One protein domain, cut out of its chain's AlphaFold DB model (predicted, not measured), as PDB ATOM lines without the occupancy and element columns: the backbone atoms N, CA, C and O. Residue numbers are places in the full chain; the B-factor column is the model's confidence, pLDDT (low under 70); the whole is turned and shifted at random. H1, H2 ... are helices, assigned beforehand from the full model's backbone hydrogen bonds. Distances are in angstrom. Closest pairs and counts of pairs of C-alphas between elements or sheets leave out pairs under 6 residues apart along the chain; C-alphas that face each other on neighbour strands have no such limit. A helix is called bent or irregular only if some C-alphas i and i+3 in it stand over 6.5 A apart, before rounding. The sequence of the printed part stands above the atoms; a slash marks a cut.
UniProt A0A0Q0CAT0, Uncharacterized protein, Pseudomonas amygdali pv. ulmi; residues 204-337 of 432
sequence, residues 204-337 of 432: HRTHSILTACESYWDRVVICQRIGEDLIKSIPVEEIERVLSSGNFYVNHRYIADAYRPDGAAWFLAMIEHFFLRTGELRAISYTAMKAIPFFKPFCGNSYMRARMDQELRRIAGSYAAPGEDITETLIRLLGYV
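AT A GLANCE: This is residues 204 to 337 of the 432 residues of an uncharacterized protein of Pseudomonas amygdali pv. ulmi (UniProt A0A0Q0CAT0). One long helix, H1, sticks out of a compact body of crossed helices as an arm with residues 204 to 215, while its later part, residues 219 to 232, packs on H3, H6 and H7. H2 lies at the end of the body far from the arm's tip, and the short helices H4 and H5 pack on each other away from H1. The printed part has 134 residues with seven named helices, H1 to H7 in chain order, and no named strand; the class is all helix. The whole is compact, with a radius of gyration of the C-alphas of 16.1 A, and spans 60 by 29 by 26 A; without residues 204 to 215, which stand free, the body spans 42 by 28 by 27 A.

HOW THE PARTS SIT: H1, residues 204 to 232, touches H3, residues 263 to 277, with residues 227 to 232 alone; the closest C-alphas, of Ile 231 and Ala 269, are 4.7 A apart, and the lines are about perpendicular at 86 degrees. H1 touches H7, residues 326 to 333, about perpendicular at 75 degrees, closest at the C-alphas of Gly 227 and Leu 333, 4.2 A. H6, residues 302 to 319, is the hub, with a kink of 38 degrees near residue 313. It touches H1 at a steep tilt of 55 degrees, opposite ways, closest at the C-alphas of Arg 219 and Tyr 319, 4.8 A. H6 touches H7 at a steep tilt of 53 degrees, the same way, closest at the C-alphas of Asp 309 and Ile 326, 6.4 A. H6 and H3 only just touch, with 3 pairs of C-alphas within 8 A, the closest those of Ala 264 and Leu 312, 6.8 A. H5, residues 293 to 300, and H6 touch only at the corner, closest at the C-alphas of Phe 298 and Arg 305, 4.8 A. H4, residues 286 to 289, touches H5, closest at the C-alphas of Met 289 and Phe 295, 5.8 A. H2, residues 236 to 245, is close to H3 but not clearly touching, with the C-alphas of Ile 239 and Met 270 7.2 A apart. In H1, H2, H3 and H7 every O i to N i+4 pair is within hydrogen-bond range; in H5 it is 2 of 4, in H6 12 of 14, and H4 is too short for such a pair.

IN THESE COORDINATES: H1 runs 42.0 A from C-alpha 204 at (26.314, -19.941, 12.913) to C-alpha 232 at (24.378, 8.862, 43.482). H6 is 24.7 A long, H3 20.5 A and H2 14.2 A. H7 ends at C-alpha 333, (17.712, 1.947, 36.093). H5 and H6 are irregular: C-alphas 294 and 297 are 7.4 A apart, and C-alphas 315 and 318 9.2 A.

THE WHOLE: The C-alphas farthest apart, of His 204 and Ser 245, are 60.0 A apart. The printed part has no cut. The link from H2 to H3, 17 residues, is long. Residue 324 alone has a pLDDT under 70.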
ATOM      1  N   HIS A 204      26.839 -21.238  13.333       84.06
ATOM      2  CA  HIS A 204      26.314 -19.941  12.913       84.06
ATOM      3  C   HIS A 204      25.173 -19.482  13.824       84.06
ATOM      4  O   HIS A 204      25.229 -18.392  14.390       84.06
ATOM      5  N   ARG A 205      24.164 -20.333  14.046       81.38
ATOM      6  CA  ARG A 205      23.023 -20.007  14.922       81.38
ATOM      7  C   ARG A 205      23.462 -19.734  16.356       81.38
ATOM      8  O   ARG A 205      22.995 -18.778  16.968       81.38
ATOM      9  N   THR A 206      24.378 -20.540  16.890       84.75
ATOM     10  CA  THR A 206      24.925 -20.341  18.240       84.75
ATOM     11  C   THR A 206      25.634 -18.995  18.339       84.75
ATOM     12  O   THR A 206      25.428 -18.258  19.303       84.75
ATOM     13  N   HIS A 207      26.428 -18.639  17.327       86.88
ATOM     14  CA  HIS A 207      27.132 -17.365  17.270       86.88
ATOM     15  C   HIS A 207      26.174 -16.167  17.174       86.88
ATOM     16  O   HIS A 207      26.348 -15.193  17.912       86.88
ATOM     17  N   SER A 208      25.138 -16.248  16.333       87.19
ATOM     18  CA  SER A 208      24.104 -15.211  16.214       87.19
ATOM     19  C   SER A 208      23.359 -14.997  17.533       87.19
ATOM     20  O   SER A 208      23.232 -13.861  17.993       87.19
ATOM     21  N   ILE A 209      22.931 -16.083  18.191       88.38
ATOM     22  CA  ILE A 209      22.238 -16.022  19.488       88.38
ATOM     23  C   ILE A 209      23.140 -15.392  20.551       88.38
ATOM     24  O   ILE A 209      22.707 -14.483  21.259       88.38
ATOM     25  N   LEU A 210      24.400 -15.826  20.645       88.94
ATOM     26  CA  LEU A 210      25.361 -15.266  21.597       88.94
ATOM     27  C   LEU A 210      25.571 -13.769  21.383       88.94
ATOM     28  O   LEU A 210      25.496 -12.997  22.335       88.94
ATOM     29  N   THR A 211      25.759 -13.354  20.133       90.38
ATOM     30  CA  THR A 211      25.962 -11.947  19.771       90.38
ATOM     31  C   THR A 211      24.738 -11.099  20.124       90.38
ATOM     32  O   THR A 211      24.874  -9.999  20.665       90.38
ATOM     33  N   ALA A 212      23.531 -11.616  19.883       90.62
ATOM     34  CA  ALA A 212      22.291 -10.947  20.262       90.62
ATOM     35  C   ALA A 212      22.142 -10.834  21.789       90.62
ATOM     36  O   ALA A 212      21.817  -9.757  22.296       90.62
ATOM     37  N   CYS A 213      22.419 -11.910  22.533       92.56
ATOM     38  CA  CYS A 213      22.386 -11.903  23.995       92.56
ATOM     39  C   CYS A 213      23.428 -10.951  24.594       92.56
ATOM     40  O   CYS A 213      23.117 -10.247  25.553       92.56
ATOM     41  N   GLU A 214      24.634 -10.891  24.029       91.44
ATOM     42  CA  GLU A 214      25.696  -9.973  24.456       91.44
ATOM     43  C   GLU A 214      25.316  -8.518  24.209       91.44
ATOM     44  O   GLU A 214      25.351  -7.712  25.135       91.44
ATOM     45  N   SER A 215      24.863  -8.198  22.994       92.25
ATOM     46  CA  SER A 215      24.386  -6.855  22.650       92.25
ATOM     47  C   SER A 215      23.242  -6.416  23.565       92.25
ATOM     48  O   SER A 215      23.200  -5.278  24.032       92.25
ATOM     49  N   TYR A 216      22.322  -7.331  23.875       93.44
ATOM     50  CA  TYR A 216      21.253  -7.079  24.829       93.44
ATOM     51  C   TYR A 216      21.792  -6.836  26.246       93.44
ATOM     52  O   TYR A 216      21.373  -5.880  26.901       93.44
ATOM     53  N   TRP A 217      22.723  -7.665  26.722       94.38
ATOM     54  CA  TRP A 217      23.287  -7.554  28.066       94.38
ATOM     55  C   TRP A 217      24.107  -6.275  28.258       94.38
ATOM     56  O   TRP A 217      23.942  -5.588  29.264       94.38
ATOM     57  N   ASP A 218      24.913  -5.882  27.274       93.50
ATOM     58  CA  ASP A 218      25.665  -4.627  27.334       93.50
ATOM     59  C   ASP A 218      24.718  -3.420  27.473       93.50
ATOM     60  O   ASP A 218      24.984  -2.504  28.257       93.50
ATOM     61  N   ARG A 219      23.548  -3.441  26.813       93.94
ATOM     62  CA  ARG A 219      22.512  -2.410  27.018       93.94
ATOM     63  C   ARG A 219      21.966  -2.415  28.444       93.94
ATOM     64  O   ARG A 219      21.754  -1.340  29.004       93.94
ATOM     65  N   VAL A 220      21.750  -3.590  29.041       94.38
ATOM     66  CA  VAL A 220      21.323  -3.708  30.448       94.38
ATOM     67  C   VAL A 220      22.341  -3.030  31.360       94.38
ATOM     68  O   VAL A 220      21.964  -2.172  32.156       94.38
ATOM     69  N   VAL A 221      23.624  -3.361  31.210       94.88
ATOM     70  CA  VAL A 221      24.709  -2.831  32.050       94.88
ATOM     71  C   VAL A 221      24.840  -1.313  31.909       94.88
ATOM     72  O   VAL A 221      24.982  -0.611  32.912       94.88
ATOM     73  N   ILE A 222      24.739  -0.780  30.688       95.44
ATOM     74  CA  ILE A 222      24.768   0.672  30.454       95.44
ATOM     75  C   ILE A 222      23.571   1.357  31.123       95.44
ATOM     76  O   ILE A 222      23.749   2.355  31.817       95.44
ATOM     77  N   CYS A 223      22.364   0.802  30.979       95.31
ATOM     78  CA  CYS A 223      21.157   1.337  31.611       95.31
ATOM     79  C   CYS A 223      21.271   1.349  33.146       95.31
ATOM     80  O   CYS A 223      20.961   2.351  33.790       95.31
ATOM     81  N   GLN A 224      21.801   0.272  33.732       95.38
ATOM     82  CA  GLN A 224      22.075   0.191  35.168       95.38
ATOM     83  C   GLN A 224      23.087   1.248  35.623       95.38
ATOM     84  O   GLN A 224      22.906   1.847  36.681       95.38
ATOM     85  N   ARG A 225      24.132   1.513  34.828       95.50
ATOM     86  CA  ARG A 225      25.128   2.549  35.133       95.50
ATOM     87  C   ARG A 225      24.526   3.954  35.100       95.50
ATOM     88  O   ARG A 225      24.770   4.719  36.025       95.50
ATOM     89  N   ILE A 226      23.704   4.265  34.094       96.38
ATOM     90  CA  ILE A 226      22.991   5.552  34.001       96.38
ATOM     91  C   ILE A 226      22.162   5.791  35.268       96.38
ATOM     92  O   ILE A 226      22.221   6.864  35.867       96.38
ATOM     93  N   GLY A 227      21.404   4.784  35.699       96.00
ATOM     94  CA  GLY A 227      20.601   4.904  36.908       96.00
ATOM     95  C   GLY A 227      21.430   4.953  38.198       96.00
ATOM     96  O   GLY A 227      21.088   5.716  39.099       96.00
ATOM     97  N   GLU A 228      22.551   4.228  38.279       94.75
ATOM     98  CA  GLU A 228      23.507   4.323  39.396       94.75
ATOM     99  C   GLU A 228      24.073   5.746  39.539       94.75
ATOM    100  O   GLU A 228      24.130   6.268  40.655       94.75
ATOM    101  N   ASP A 229      24.438   6.390  38.429       96.06
ATOM    102  CA  ASP A 229      24.960   7.761  38.418       96.06
ATOM    103  C   ASP A 229      23.886   8.781  38.851       96.06
ATOM    104  O   ASP A 229      24.165   9.673  39.655       96.06
ATOM    105  N   LEU A 230      22.635   8.610  38.403       95.50
ATOM    106  CA  LEU A 230      21.499   9.438  38.836       95.50
ATOM    107  C   LEU A 230      21.197   9.278  40.322       95.50
ATOM    108  O   LEU A 230      21.035  10.272  41.023       95.50
ATOM    109  N   ILE A 231      21.140   8.051  40.831       94.81
ATOM    110  CA  ILE A 231      20.869   7.813  42.250       94.81
ATOM    111  C   ILE A 231      21.962   8.447  43.122       94.81
ATOM    112  O   ILE A 231      21.650   9.125  44.097       94.81
ATOM    113  N   LYS A 232      23.237   8.288  42.746       94.44
ATOM    114  CA  LYS A 232      24.378   8.862  43.482       94.44
ATOM    115  C   LYS A 232      24.451  10.386  43.435       94.44
ATOM    116  O   LYS A 232      25.120  10.971  44.281       94.44
ATOM    117  N   SER A 233      23.792  11.022  42.466       95.50
ATOM    118  CA  SER A 233      23.728  12.485  42.387       95.50
ATOM    119  C   SER A 233      22.938  13.120  43.537       95.50
ATOM    120  O   SER A 233      23.098  14.314  43.780       95.50
ATOM    121  N   ILE A 234      22.125  12.333  44.255       95.19
ATOM    122  CA  ILE A 234      21.348  12.784  45.409       95.19
ATOM    123  C   ILE A 234      21.993  12.236  46.695       95.19
ATOM    124  O   ILE A 234      21.942  11.026  46.936       95.19
ATOM    125  N   PRO A 235      22.592  13.092  47.544       93.06
ATOM    126  CA  PRO A 235      23.173  12.665  48.812       93.06
ATOM    127  C   PRO A 235      22.127  12.072  49.757       93.06
ATOM    128  O   PRO A 235      20.983  12.526  49.835       93.06
ATOM    129  N   VAL A 236      22.538  11.077  50.537       90.12
ATOM    130  CA  VAL A 236      21.661  10.385  51.493       90.12
ATOM    131  C   VAL A 236      21.148  11.344  52.557       90.12
ATOM    132  O   VAL A 236      19.977  11.303  52.923       90.12
ATOM    133  N   GLU A 237      22.024  12.217  53.033       91.50
ATOM    134  CA  GLU A 237      21.736  13.217  54.055       91.50
ATOM    135  C   GLU A 237      20.626  14.157  53.571       91.50
ATOM    136  O   GLU A 237      19.782  14.610  54.345       91.50
ATOM    137  N   GLU A 238      20.583  14.410  52.262       91.81
ATOM    138  CA  GLU A 238      19.541  15.213  51.646       91.81
ATOM    139  C   GLU A 238      18.200  14.479  51.599       91.81
ATOM    140  O   GLU A 238      17.163  15.077  51.899       91.81
ATOM    141  N   ILE A 239      18.221  13.179  51.293       91.25
ATOM    142  CA  ILE A 239      17.039  12.311  51.342       91.25
ATOM    143  C   ILE A 239      16.452  12.307  52.756       91.25
ATOM    144  O   ILE A 239      15.265  12.583  52.930       91.25
ATOM    145  N   GLU A 240      17.278  12.067  53.773       90.94
ATOM    146  CA  GLU A 240      16.847  12.023  55.175       90.94
ATOM    147  C   GLU A 240      16.314  13.376  55.658       90.94
ATOM    148  O   GLU A 240      15.294  13.430  56.352       90.94
ATOM    149  N   ARG A 241      16.932  14.484  55.232       91.12
ATOM    150  CA  ARG A 241      16.443  15.843  55.505       91.12
ATOM    151  C   ARG A 241      15.051  16.077  54.914       91.12
ATOM    152  O   ARG A 241      14.171  16.588  55.606       91.12
ATOM    153  N   VAL A 242      14.837  15.704  53.650       90.44
ATOM    154  CA  VAL A 242      13.538  15.851  52.969       90.44
ATOM    155  C   VAL A 242      12.472  14.996  53.653       90.44
ATOM    156  O   VAL A 242      11.392  15.506  53.954       90.44
ATOM    157  N   LEU A 243      12.785  13.737  53.972       89.69
ATOM    158  CA  LEU A 243      11.874  12.840  54.687       89.69
ATOM    159  C   LEU A 243      11.506  13.373  56.077       89.69
ATOM    160  O   LEU A 243      10.328  13.390  56.423       89.69
ATOM    161  N   SER A 244      12.488  13.877  56.830       89.00
ATOM    162  CA  SER A 244      12.277  14.433  58.174       89.00
ATOM    163  C   SER A 244      11.436  15.710  58.152       89.00
ATOM    164  O   SER A 244      10.624  15.937  59.044       89.00
ATOM    165  N   SER A 245      11.600  16.543  57.119       88.12
ATOM    166  CA  SER A 245      10.807  17.766  56.959       88.12
ATOM    167  C   SER A 245       9.343  17.503  56.588       88.12
ATOM    168  O   SER A 245       8.496  18.374  56.782       88.12
ATOM    169  N   GLY A 246       9.043  16.345  55.987       84.06
ATOM    170  CA  GLY A 246       7.735  16.031  55.406       84.06
ATOM    171  C   GLY A 246       7.318  16.929  54.231       84.06
ATOM    172  O   GLY A 246       6.222  16.755  53.695       84.06
ATOM    173  N   ASN A 247       8.165  17.875  53.805       86.88
ATOM    174  CA  ASN A 247       7.887  18.780  52.699       86.88
ATOM    175  C   ASN A 247       8.578  18.292  51.419       86.88
ATOM    176  O   ASN A 247       9.786  18.428  51.244       86.88
ATOM    177  N   PHE A 248       7.782  17.759  50.495       91.12
ATOM    178  CA  PHE A 248       8.258  17.253  49.204       91.12
ATOM    179  C   PHE A 248       8.190  18.292  48.075       91.12
ATOM    180  O   PHE A 248       8.335  17.935  46.904       91.12
ATOM    181  N   TYR A 249       7.928  19.560  48.401       88.69
ATOM    182  CA  TYR A 249       7.764  20.633  47.427       88.69
ATOM    183  C   TYR A 249       8.867  21.679  47.566       88.69
ATOM    184  O   TYR A 249       9.089  22.246  48.635       88.69
ATOM    185  N   VAL A 250       9.513  21.986  46.443       84.00
ATOM    186  CA  VAL A 250      10.523  23.040  46.314       84.00
ATOM    187  C   VAL A 250      10.005  24.048  45.293       84.00
ATOM    188  O   VAL A 250       9.695  23.678  44.159       84.00
ATOM    189  N   ASN A 251       9.881  25.320  45.683       81.94
ATOM    190  CA  ASN A 251       9.320  26.390  44.841       81.94
ATOM    191  C   ASN A 251       7.939  26.028  44.254       81.94
ATOM    192  O   ASN A 251       7.702  26.179  43.056       81.94
ATOM    193  N   HIS A 252       7.047  25.486  45.092       82.62
ATOM    194  CA  HIS A 252       5.695  25.023  44.728       82.62
ATOM    195  C   HIS A 252       5.627  23.876  43.704       82.62
ATOM    196  O   HIS A 252       4.534  23.505  43.274       82.62
ATOM    197  N   ARG A 253       6.759  23.269  43.329       85.38
ATOM    198  CA  ARG A 253       6.807  22.074  42.478       85.38
ATOM    199  C   ARG A 253       7.273  20.868  43.269       85.38
ATOM    200  O   ARG A 253       8.075  20.991  44.189       85.38
ATOM    201  N   TYR A 254       6.763  19.702  42.896       91.00
ATOM    202  CA  TYR A 254       7.153  18.451  43.527       91.00
ATOM    203  C   TYR A 254       8.635  18.155  43.251       91.00
ATOM    204  O   TYR A 254       9.110  18.382  42.138       91.00
ATOM    205  N   ILE A 255       9.380  17.676  44.248       92.00
ATOM    206  CA  ILE A 255      10.836  17.490  44.129       92.00
ATOM    207  C   ILE A 255      11.210  16.444  43.069       92.00
ATOM    208  O   ILE A 255      12.174  16.634  42.339       92.00
ATOM    209  N   ALA A 256      10.382  15.408  42.903       92.12
ATOM    210  CA  ALA A 256      10.518  14.414  41.839       92.12
ATOM    211  C   ALA A 256       9.617  14.699  40.618       92.12
ATOM    212  O   ALA A 256       9.130  13.782  39.964       92.12
ATOM    213  N   ASP A 257       9.321  15.965  40.318       90.19
ATOM    214  CA  ASP A 257       8.605  16.323  39.086       90.19
ATOM    215  C   ASP A 257       9.492  16.070  37.853       90.19
ATOM    216  O   ASP A 257      10.631  16.525  37.807       90.19
ATOM    217  N   ALA A 258       8.957  15.385  36.840       90.19
ATOM    218  CA  ALA A 258       9.668  15.030  35.610       90.19
ATOM    219  C   ALA A 258      10.216  16.236  34.819       90.19
ATOM    220  O   ALA A 258      11.156  16.079  34.049       90.19
ATOM    221  N   TYR A 259       9.663  17.444  34.994       86.94
ATOM    222  CA  TYR A 259      10.210  18.651  34.360       86.94
ATOM    223  C   TYR A 259      11.454  19.202  35.043       86.94
ATOM    224  O   TYR A 259      12.112  20.095  34.500       86.94
ATOM    225  N   ARG A 260      11.749  18.750  36.261       89.06
ATOM    226  CA  ARG A 260      12.968  19.153  36.942       89.06
ATOM    227  C   ARG A 260      14.136  18.302  36.441       89.06
ATOM    228  O   ARG A 260      13.978  17.086  36.345       89.06
ATOM    229  N   PRO A 261      15.321  18.895  36.208       86.50
ATOM    230  CA  PRO A 261      16.507  18.141  35.796       86.50
ATOM    231  C   PRO A 261      16.883  17.004  36.760       86.50
ATOM    232  O   PRO A 261      17.376  15.967  36.331       86.50
ATOM    233  N   ASP A 262      16.623  17.193  38.056       91.81
ATOM    234  CA  ASP A 262      16.891  16.242  39.138       91.81
ATOM    235  C   ASP A 262      15.679  15.359  39.487       91.81
ATOM    236  O   ASP A 262      15.780  14.478  40.340       91.81
ATOM    237  N   GLY A 263      14.525  15.553  38.843       92.94
ATOM    238  CA  GLY A 263      13.270  14.936  39.272       92.94
ATOM    239  C   GLY A 263      13.277  13.410  39.191       92.94
ATOM    240  O   GLY A 263      12.873  12.724  40.133       92.94
ATOM    241  N   ALA A 264      13.794  12.862  38.090       94.19
ATOM    242  CA  ALA A 264      13.958  11.419  37.929       94.19
ATOM    243  C   ALA A 264      15.032  10.843  38.871       94.19
ATOM    244  O   ALA A 264      14.866   9.733  39.375       94.19
ATOM    245  N   ALA A 265      16.097  11.602  39.162       95.69
ATOM    246  CA  ALA A 265      17.121  11.202  40.126       95.69
ATOM    247  C   ALA A 265      16.528  11.076  41.537       95.69
ATOM    248  O   ALA A 265      16.686  10.036  42.174       95.69
ATOM    249  N   TRP A 266      15.746  12.068  41.977       95.62
ATOM    250  CA  TRP A 266      14.995  12.014  43.235       95.62
ATOM    251  C   TRP A 266      14.021  10.838  43.289       95.62
ATOM    252  O   TRP A 266      13.934  10.158  44.313       95.62
ATOM    253  N   PHE A 267      13.304  10.569  42.194       95.25
ATOM    254  CA  PHE A 267      12.388   9.432  42.108       95.25
ATOM    255  C   PHE A 267      13.119   8.097  42.315       95.25
ATOM    256  O   PHE A 267      12.721   7.306  43.172       95.25
ATOM    257  N   LEU A 268      14.213   7.860  41.583       95.69
ATOM    258  CA  LEU A 268      15.007   6.631  41.683       95.69
ATOM    259  C   LEU A 268      15.693   6.492  43.051       95.69
ATOM    260  O   LEU A 268      15.644   5.415  43.652       95.69
ATOM    261  N   ALA A 269      16.280   7.572  43.571       95.19
ATOM    262  CA  ALA A 269      16.980   7.576  44.854       95.19
ATOM    263  C   ALA A 269      16.031   7.287  46.027       95.19
ATOM    264  O   ALA A 269      16.357   6.495  46.913       95.19
ATOM    265  N   MET A 270      14.818   7.848  46.001       94.00
ATOM    266  CA  MET A 270      13.790   7.545  46.999       94.00
ATOM    267  C   MET A 270      13.349   6.082  46.937       94.00
ATOM    268  O   MET A 270      13.187   5.451  47.982       94.00
ATOM    269  N   ILE A 271      13.190   5.505  45.737       93.44
ATOM    270  CA  ILE A 271      12.854   4.077  45.608       93.44
ATOM    271  C   ILE A 271      13.961   3.225  46.225       93.44
ATOM    272  O   ILE A 271      13.662   2.315  46.998       93.44
ATOM    273  N   GLU A 272      15.227   3.521  45.923       91.81
ATOM    274  CA  GLU A 272      16.354   2.792  46.502       91.81
ATOM    275  C   GLU A 272      16.388   2.913  48.032       91.81
ATOM    276  O   GLU A 272      16.534   1.898  48.719       91.81
ATOM    277  N   HIS A 273      16.183   4.116  48.570       91.56
ATOM    278  CA  HIS A 273      16.161   4.367  50.010       91.56
ATOM    279  C   HIS A 273      15.077   3.535  50.716       91.56
ATOM    280  O   HIS A 273      15.385   2.765  51.631       91.56
ATOM    281  N   PHE A 274      13.824   3.607  50.254       90.25
ATOM    282  CA  PHE A 274      12.713   2.861  50.860       90.25
ATOM    283  C   PHE A 274      12.800   1.344  50.642       90.25
ATOM    284  O   PHE A 274      12.272   0.561  51.437       90.25
ATOM    285  N   PHE A 275      13.443   0.901  49.560       88.44
ATOM    286  CA  PHE A 275      13.583  -0.521  49.248       88.44
ATOM    287  C   PHE A 275      14.739  -1.188  50.006       88.44
ATOM    288  O   PHE A 275      14.574  -2.318  50.469       88.44
ATOM    289  N   LEU A 276      15.898  -0.525  50.117       84.94
ATOM    290  CA  LEU A 276      17.117  -1.105  50.699       84.94
ATOM    291  C   LEU A 276      17.410  -0.659  52.127       84.94
ATOM    292  O   LEU A 276      17.882  -1.484  52.906       84.94
ATOM    293  N   ARG A 277      17.183   0.614  52.470       80.81
ATOM    294  CA  ARG A 277      17.593   1.162  53.774       80.81
ATOM    295  C   ARG A 277      16.508   1.011  54.826       80.81
ATOM    296  O   ARG A 277      16.783   0.468  55.888       80.81
ATOM    297  N   THR A 278      15.284   1.450  54.529       81.56
ATOM    298  CA  THR A 278      14.179   1.375  55.506       81.56
ATOM    299  C   THR A 278      13.413   0.056  55.429       81.56
ATOM    300  O   THR A 278      12.830  -0.389  56.414       81.56
ATOM    301  N   GLY A 279      13.418  -0.602  54.264       78.25
ATOM    302  CA  GLY A 279      12.721  -1.871  54.038       78.25
ATOM    303  C   GLY A 279      11.193  -1.751  53.955       78.25
ATOM    304  O   GLY A 279      10.510  -2.771  53.813       78.25
ATOM    305  N   GLU A 280      10.651  -0.532  53.995       84.62
ATOM    306  CA  GLU A 280       9.213  -0.249  53.922       84.62
ATOM    307  C   GLU A 280       8.602  -0.685  52.585       84.62
ATOM    308  O   GLU A 280       7.470  -1.178  52.533       84.62
ATOM    309  N   LEU A 281       9.357  -0.563  51.490       85.31
ATOM    310  CA  LEU A 281       8.884  -0.958  50.168       85.31
ATOM    311  C   LEU A 281       9.163  -2.443  49.926       85.31
ATOM    312  O   LEU A 281      10.305  -2.806  49.665       85.31
ATOM    313  N   ARG A 282       8.145  -3.315  49.970       80.19
ATOM    314  CA  ARG A 282       8.300  -4.781  49.769       80.19
ATOM    315  C   ARG A 282       8.638  -5.211  48.339       80.19
ATOM    316  O   ARG A 282       9.342  -6.199  48.157       80.19
ATOM    317  N   ALA A 283       8.135  -4.489  47.346       83.94
ATOM    318  CA  ALA A 283       8.332  -4.778  45.929       83.94
ATOM    319  C   ALA A 283       8.411  -3.468  45.137       83.94
ATOM    320  O   ALA A 283       7.797  -2.477  45.524       83.94
ATOM    321  N   ILE A 284       9.146  -3.463  44.024       85.62
ATOM    322  CA  ILE A 284       9.223  -2.305  43.123       85.62
ATOM    323  C   ILE A 284       8.008  -2.362  42.198       85.62
ATOM    324  O   ILE A 284       8.031  -2.994  41.146       85.62
ATOM    325  N   SER A 285       6.912  -1.745  42.626       84.00
ATOM    326  CA  SER A 285       5.715  -1.563  41.808       84.00
ATOM    327  C   SER A 285       4.947  -0.328  42.265       84.00
ATOM    328  O   SER A 285       4.939   0.006  43.450       84.00
ATOM    329  N   TYR A 286       4.217   0.311  41.349       83.00
ATOM    330  CA  TYR A 286       3.329   1.424  41.699       83.00
ATOM    331  C   TYR A 286       2.275   1.028  42.750       83.00
ATOM    332  O   TYR A 286       1.898   1.829  43.598       83.00
ATOM    333  N   THR A 287       1.830  -0.232  42.751       84.00
ATOM    334  CA  THR A 287       0.903  -0.746  43.769       84.00
ATOM    335  C   THR A 287       1.524  -0.783  45.163       84.00
ATOM    336  O   THR A 287       0.865  -0.383  46.122       84.00
ATOM    337  N   ALA A 288       2.783  -1.208  45.287       85.25
ATOM    338  CA  ALA A 288       3.497  -1.241  46.562       85.25
ATOM    339  C   ALA A 288       3.910   0.166  47.026       85.25
ATOM    340  O   ALA A 288       3.833   0.474  48.213       85.25
ATOM    341  N   MET A 289       4.283   1.041  46.089       89.12
ATOM    342  CA  MET A 289       4.690   2.419  46.375       89.12
ATOM    343  C   MET A 289       3.549   3.284  46.923       89.12
ATOM    344  O   MET A 289       3.808   4.201  47.697       89.12
ATOM    345  N   LYS A 290       2.283   2.972  46.607       87.19
ATOM    346  CA  LYS A 290       1.102   3.731  47.065       87.19
ATOM    347  C   LYS A 290       1.025   3.906  48.591       87.19
ATOM    348  O   LYS A 290       0.430   4.877  49.061       87.19
ATOM    349  N   ALA A 291       1.594   2.975  49.356       85.25
ATOM    350  CA  ALA A 291       1.610   3.033  50.817       85.25
ATOM    351  C   ALA A 291       2.514   4.154  51.370       85.25
ATOM    352  O   ALA A 291       2.268   4.649  52.468       85.25
ATOM    353  N   ILE A 292       3.520   4.585  50.609       89.31
ATOM    354  CA  ILE A 292       4.523   5.558  51.043       89.31
ATOM    355  C   ILE A 292       4.061   6.976  50.658       89.31
ATOM    356  O   ILE A 292       3.757   7.216  49.485       89.31
ATOM    357  N   PRO A 293       4.031   7.944  51.600       89.62
ATOM    358  CA  PRO A 293       3.565   9.310  51.343       89.62
ATOM    359  C   PRO A 293       4.233   9.999  50.151       89.62
ATOM    360  O   PRO A 293       3.538  10.655  49.378       89.62
ATOM    361  N   PHE A 294       5.542   9.798  49.968       91.75
ATOM    362  CA  PHE A 294       6.296  10.349  48.844       91.75
ATOM    363  C   PHE A 294       5.717   9.906  47.488       91.75
ATOM    364  O   PHE A 294       5.466  10.727  46.619       91.75
ATOM    365  N   PHE A 295       5.384   8.629  47.291       92.12
ATOM    366  CA  PHE A 295       4.941   8.157  45.971       92.12
ATOM    367  C   PHE A 295       3.451   8.374  45.671       92.12
ATOM    368  O   PHE A 295       3.011   8.129  44.542       92.12
ATOM    369  N   LYS A 296       2.657   8.863  46.636       89.25
ATOM    370  CA  LYS A 296       1.210   9.089  46.458       89.25
ATOM    371  C   LYS A 296       0.849   9.907  45.207       89.25
ATOM    372  O   LYS A 296      -0.089   9.485  44.527       89.25
ATOM    373  N   PRO A 297       1.558  10.997  44.842       87.00
ATOM    374  CA  PRO A 297       1.255  11.755  43.628       87.00
ATOM    375  C   PRO A 297       1.352  10.903  42.356       87.00
ATOM    376  O   PRO A 297       0.456  10.960  41.523       87.00
ATOM    377  N   PHE A 298       2.359  10.034  42.232       87.56
ATOM    378  CA  PHE A 298       2.513   9.158  41.061       87.56
ATOM    379  C   PHE A 298       1.508   8.002  41.047       87.56
ATOM    380  O   PHE A 298       1.093   7.540  39.990       87.56
ATOM    381  N   CYS A 299       1.096   7.512  42.217       86.81
ATOM    382  CA  CYS A 299       0.129   6.413  42.306       86.81
ATOM    383  C   CYS A 299      -1.326   6.876  42.138       86.81
ATOM    384  O   CYS A 299      -2.170   6.086  41.718       86.81
ATOM    385  N   GLY A 300      -1.633   8.123  42.505       82.06
ATOM    386  CA  GLY A 300      -2.974   8.705  42.424       82.06
ATOM    387  C   GLY A 300      -3.231   9.529  41.161       82.06
ATOM    388  O   GLY A 300      -4.385   9.671  40.767       82.06
ATOM    389  N   ASN A 301      -2.185  10.056  40.515       87.31
ATOM    390  CA  ASN A 301      -2.297  10.896  39.325       87.31
ATOM    391  C   ASN A 301      -1.653  10.211  38.107       87.31
ATOM    392  O   ASN A 301      -0.428  10.188  37.956       87.31
ATOM    393  N   SER A 302      -2.495   9.688  37.209       87.50
ATOM    394  CA  SER A 302      -2.065   9.012  35.977       87.50
ATOM    395  C   SER A 302      -1.203   9.897  35.078       87.50
ATOM    396  O   SER A 302      -0.308   9.396  34.403       87.50
ATOM    397  N   TYR A 303      -1.420  11.211  35.104       88.75
ATOM    398  CA  TYR A 303      -0.667  12.164  34.302       88.75
ATOM    399  C   TYR A 303       0.761  12.366  34.818       88.75
ATOM    400  O   TYR A 303       1.711  12.352  34.036       88.75
ATOM    401  N   MET A 304       0.937  12.499  36.138       88.75
ATOM    402  CA  MET A 304       2.274  12.562  36.745       88.75
ATOM    403  C   MET A 304       3.048  11.266  36.513       88.75
ATOM    404  O   MET A 304       4.235  11.311  36.198       88.75
ATOM    405  N   ARG A 305       2.363  10.122  36.618       90.88
ATOM    406  CA  ARG A 305       2.943   8.817  36.301       90.88
ATOM    407  C   ARG A 305       3.404   8.737  34.849       90.88
ATOM    408  O   ARG A 305       4.566   8.442  34.620       90.88
ATOM    409  N   ALA A 306       2.530   9.040  33.891       90.88
ATOM    410  CA  ALA A 306       2.857   8.955  32.468       90.88
ATOM    411  C   ALA A 306       4.051   9.848  32.091       90.88
ATOM    412  O   ALA A 306       4.910   9.439  31.314       90.88
ATOM    413  N   ARG A 307       4.145  11.045  32.684       91.81
ATOM    414  CA  ARG A 307       5.293  11.944  32.498       91.81
ATOM    415  C   ARG A 307       6.589  11.377  33.073       91.81
ATOM    416  O   ARG A 307       7.614  11.443  32.408       91.81
ATOM    417  N   MET A 308       6.552  10.821  34.286       93.81
ATOM    418  CA  MET A 308       7.725  10.170  34.876       93.81
ATOM    419  C   MET A 308       8.148   8.949  34.050       93.81
ATOM    420  O   MET A 308       9.324   8.794  33.749       93.81
ATOM    421  N   ASP A 309       7.191   8.133  33.603       92.31
ATOM    422  CA  ASP A 309       7.444   6.987  32.726       92.31
ATOM    423  C   ASP A 309       8.115   7.429  31.407       92.31
ATOM    424  O   ASP A 309       9.068   6.796  30.946       92.31
ATOM    425  N   GLN A 310       7.669   8.541  30.812       92.00
ATOM    426  CA  GLN A 310       8.292   9.123  29.619       92.00
ATOM    427  C   GLN A 310       9.716   9.621  29.897       92.00
ATOM    428  O   GLN A 310      10.615   9.381  29.090       92.00
ATOM    429  N   GLU A 311       9.937  10.276  31.034       94.00
ATOM    430  CA  GLU A 311      11.252  10.795  31.411       94.00
ATOM    431  C   GLU A 311      12.251   9.665  31.693       94.00
ATOM    432  O   GLU A 311      13.380   9.698  31.202       94.00
ATOM    433  N   LEU A 312      11.824   8.599  32.375       94.12
ATOM    434  CA  LEU A 312      12.634   7.397  32.585       94.12
ATOM    435  C   LEU A 312      13.019   6.731  31.255       94.12
ATOM    436  O   LEU A 312      14.165   6.312  31.089       94.12
ATOM    437  N   ARG A 313      12.101   6.677  30.277       93.00
ATOM    438  CA  ARG A 313      12.426   6.200  28.918       93.00
ATOM    439  C   ARG A 313      13.412   7.114  28.211       93.00
ATOM    440  O   ARG A 313      14.324   6.615  27.560       93.00
ATOM    441  N   ARG A 314      13.246   8.432  28.333       93.38
ATOM    442  CA  ARG A 314      14.146   9.421  27.725       93.38
ATOM    443  C   ARG A 314      15.567   9.274  28.267       93.38
ATOM    444  O   ARG A 314      16.513   9.284  27.487       93.38
ATOM    445  N   ILE A 315      15.699   9.099  29.580       94.25
ATOM    446  CA  ILE A 315      16.971   8.873  30.275       94.25
ATOM    447  C   ILE A 315      17.610   7.548  29.848       94.25
ATOM    448  O   ILE A 315      18.801   7.509  29.548       94.25
ATOM    449  N   ALA A 316      16.831   6.464  29.806       93.31
ATOM    450  CA  ALA A 316      17.336   5.153  29.405       93.31
ATOM    451  C   ALA A 316      17.675   5.077  27.902       93.31
ATOM    452  O   ALA A 316      18.536   4.293  27.500       93.31
ATOM    453  N   GLY A 317      17.015   5.880  27.061       92.50
ATOM    454  CA  GLY A 317      17.262   5.962  25.624       92.50
ATOM    455  C   GLY A 317      17.173   4.599  24.929       92.50
ATOM    456  O   GLY A 317      16.277   3.797  25.192       92.50
ATOM    457  N   SER A 318      18.144   4.302  24.062       90.56
ATOM    458  CA  SER A 318      18.256   3.017  23.348       90.56
ATOM    459  C   SER A 318      18.607   1.817  24.242       90.56
ATOM    460  O   SER A 318      18.623   0.680  23.762       90.56
ATOM    461  N   TYR A 319      18.908   2.055  25.521       93.25
ATOM    462  CA  TYR A 319      19.276   1.036  26.509       93.25
ATOM    463  C   TYR A 319      18.083   0.583  27.373       93.25
ATOM    464  O   TYR A 319      18.213  -0.322  28.208       93.25
ATOM    465  N   ALA A 320      16.911   1.195  27.173       89.19
ATOM    466  CA  ALA A 320      15.663   0.804  27.817       89.19
ATOM    467  C   ALA A 320      15.288  -0.662  27.526       89.19
ATOM    468  O   ALA A 320      15.806  -1.303  26.604       89.19
ATOM    469  N   ALA A 321      14.387  -1.215  28.338       86.44
ATOM    470  CA  ALA A 321      13.857  -2.549  28.084       86.44
ATOM    471  C   ALA A 321      13.066  -2.573  26.762       86.44
ATOM    472  O   ALA A 321      12.319  -1.629  26.489       86.44
ATOM    473  N   PRO A 322      13.222  -3.618  25.926       80.50
ATOM    474  CA  PRO A 322      12.467  -3.718  24.687       80.50
ATOM    475  C   PRO A 322      10.979  -3.961  24.972       80.50
ATOM    476  O   PRO A 322      10.617  -4.815  25.789       80.50
ATOM    477  N   GLY A 323      10.133  -3.215  24.259       76.19
ATOM    478  CA  GLY A 323       8.676  -3.239  24.386       76.19
ATOM    479  C   GLY A 323       8.095  -2.086  25.215       76.19
ATOM    480  O   GLY A 323       8.767  -1.117  25.582       76.19
ATOM    481  N   GLU A 324       6.799  -2.186  25.504       66.19
ATOM    482  CA  GLU A 324       6.045  -1.150  26.217       66.19
ATOM    483  C   GLU A 324       6.141  -1.254  27.748       66.19
ATOM    484  O   GLU A 324       5.604  -0.394  28.445       66.19
ATOM    485  N   ASP A 325       6.874  -2.219  28.314       78.44
ATOM    486  CA  ASP A 325       6.947  -2.355  29.774       78.44
ATOM    487  C   ASP A 325       7.947  -1.373  30.408       78.44
ATOM    488  O   ASP A 325       9.167  -1.562  30.414       78.44
ATOM    489  N   ILE A 326       7.407  -0.299  30.985       88.12
ATOM    490  CA  ILE A 326       8.187   0.676  31.750       88.12
ATOM    491  C   ILE A 326       8.776   0.077  33.030       88.12
ATOM    492  O   ILE A 326       9.821   0.528  33.495       88.12
ATOM    493  N   THR A 327       8.146  -0.956  33.589       87.62
ATOM    494  CA  THR A 327       8.573  -1.584  34.842       87.62
ATOM    495  C   THR A 327       9.943  -2.222  34.677       87.62
ATOM    496  O   THR A 327      10.811  -2.012  35.519       87.62
ATOM    497  N   GLU A 328      10.182  -2.932  33.571       89.38
ATOM    498  CA  GLU A 328      11.505  -3.490  33.265       89.38
ATOM    499  C   GLU A 328      12.564  -2.388  33.118       89.38
ATOM    500  O   GLU A 328      13.671  -2.520  33.638       89.38
ATOM    501  N   THR A 329      12.225  -1.269  32.470       92.25
ATOM    502  CA  THR A 329      13.147  -0.126  32.332       92.25
ATOM    503  C   THR A 329      13.468   0.501  33.691       92.25
ATOM    504  O   THR A 329      14.632   0.762  33.987       92.25
ATOM    505  N   LEU A 330      12.464   0.681  34.552       92.94
ATOM    506  CA  LEU A 330      12.641   1.166  35.922       92.94
ATOM    507  C   LEU A 330      13.526   0.218  36.748       92.94
ATOM    508  O   LEU A 330      14.445   0.667  37.429       92.94
ATOM    509  N   ILE A 331      13.281  -1.091  36.667       90.81
ATOM    510  CA  ILE A 331      14.072  -2.130  37.346       90.81
ATOM    511  C   ILE A 331      15.541  -2.060  36.913       90.81
ATOM    512  O   ILE A 331      16.427  -2.101  37.771       90.81
ATOM    513  N   ARG A 332      15.804  -1.896  35.609       92.50
ATOM    514  CA  ARG A 332      17.163  -1.726  35.079       92.50
ATOM    515  C   ARG A 332      17.831  -0.460  35.599       92.50
ATOM    516  O   ARG A 332      18.938  -0.555  36.109       92.50
ATOM    517  N   LEU A 333      17.164   0.693  35.550       94.81
ATOM    518  CA  LEU A 333      17.712   1.947  36.093       94.81
ATOM    519  C   LEU A 333      18.025   1.831  37.598       94.81
ATOM    520  O   LEU A 333      19.003   2.383  38.084       94.81
ATOM    521  N   LEU A 334      17.256   1.051  38.353       93.25
ATOM    522  CA  LEU A 334      17.531   0.807  39.774       93.25
ATOM    523  C   LEU A 334      18.707  -0.163  40.026       93.25
ATOM    524  O   LEU A 334      19.106  -0.372  41.179       93.25
ATOM    525  N   GLY A 335      19.292  -0.751  38.981       91.94
ATOM    526  CA  GLY A 335      20.410  -1.689  39.090       91.94
ATOM    527  C   GLY A 335      19.994  -3.144  39.315       91.94
ATOM    528  O   GLY A 335      20.825  -3.939  39.748       91.94
ATOM    529  N   TYR A 336      18.727  -3.494  39.074       90.75
ATOM    530  CA  TYR A 336      18.213  -4.861  39.201       90.75
ATOM    531  C   TYR A 336      18.116  -5.555  37.835       90.75
ATOM    532  O   TYR A 336      18.319  -4.945  36.782       90.75
ATOM    533  N   VAL A 337      17.805  -6.853  37.864       90.50
ATOM    534  CA  VAL A 337      17.630  -7.703  36.679       90.50
ATOM    535  C   VAL A 337      16.203  -8.237  36.601       90.50
ATOM    536  O   VAL A 337      15.630  -8.665  37.606       90.50
TER     537      VAL A 337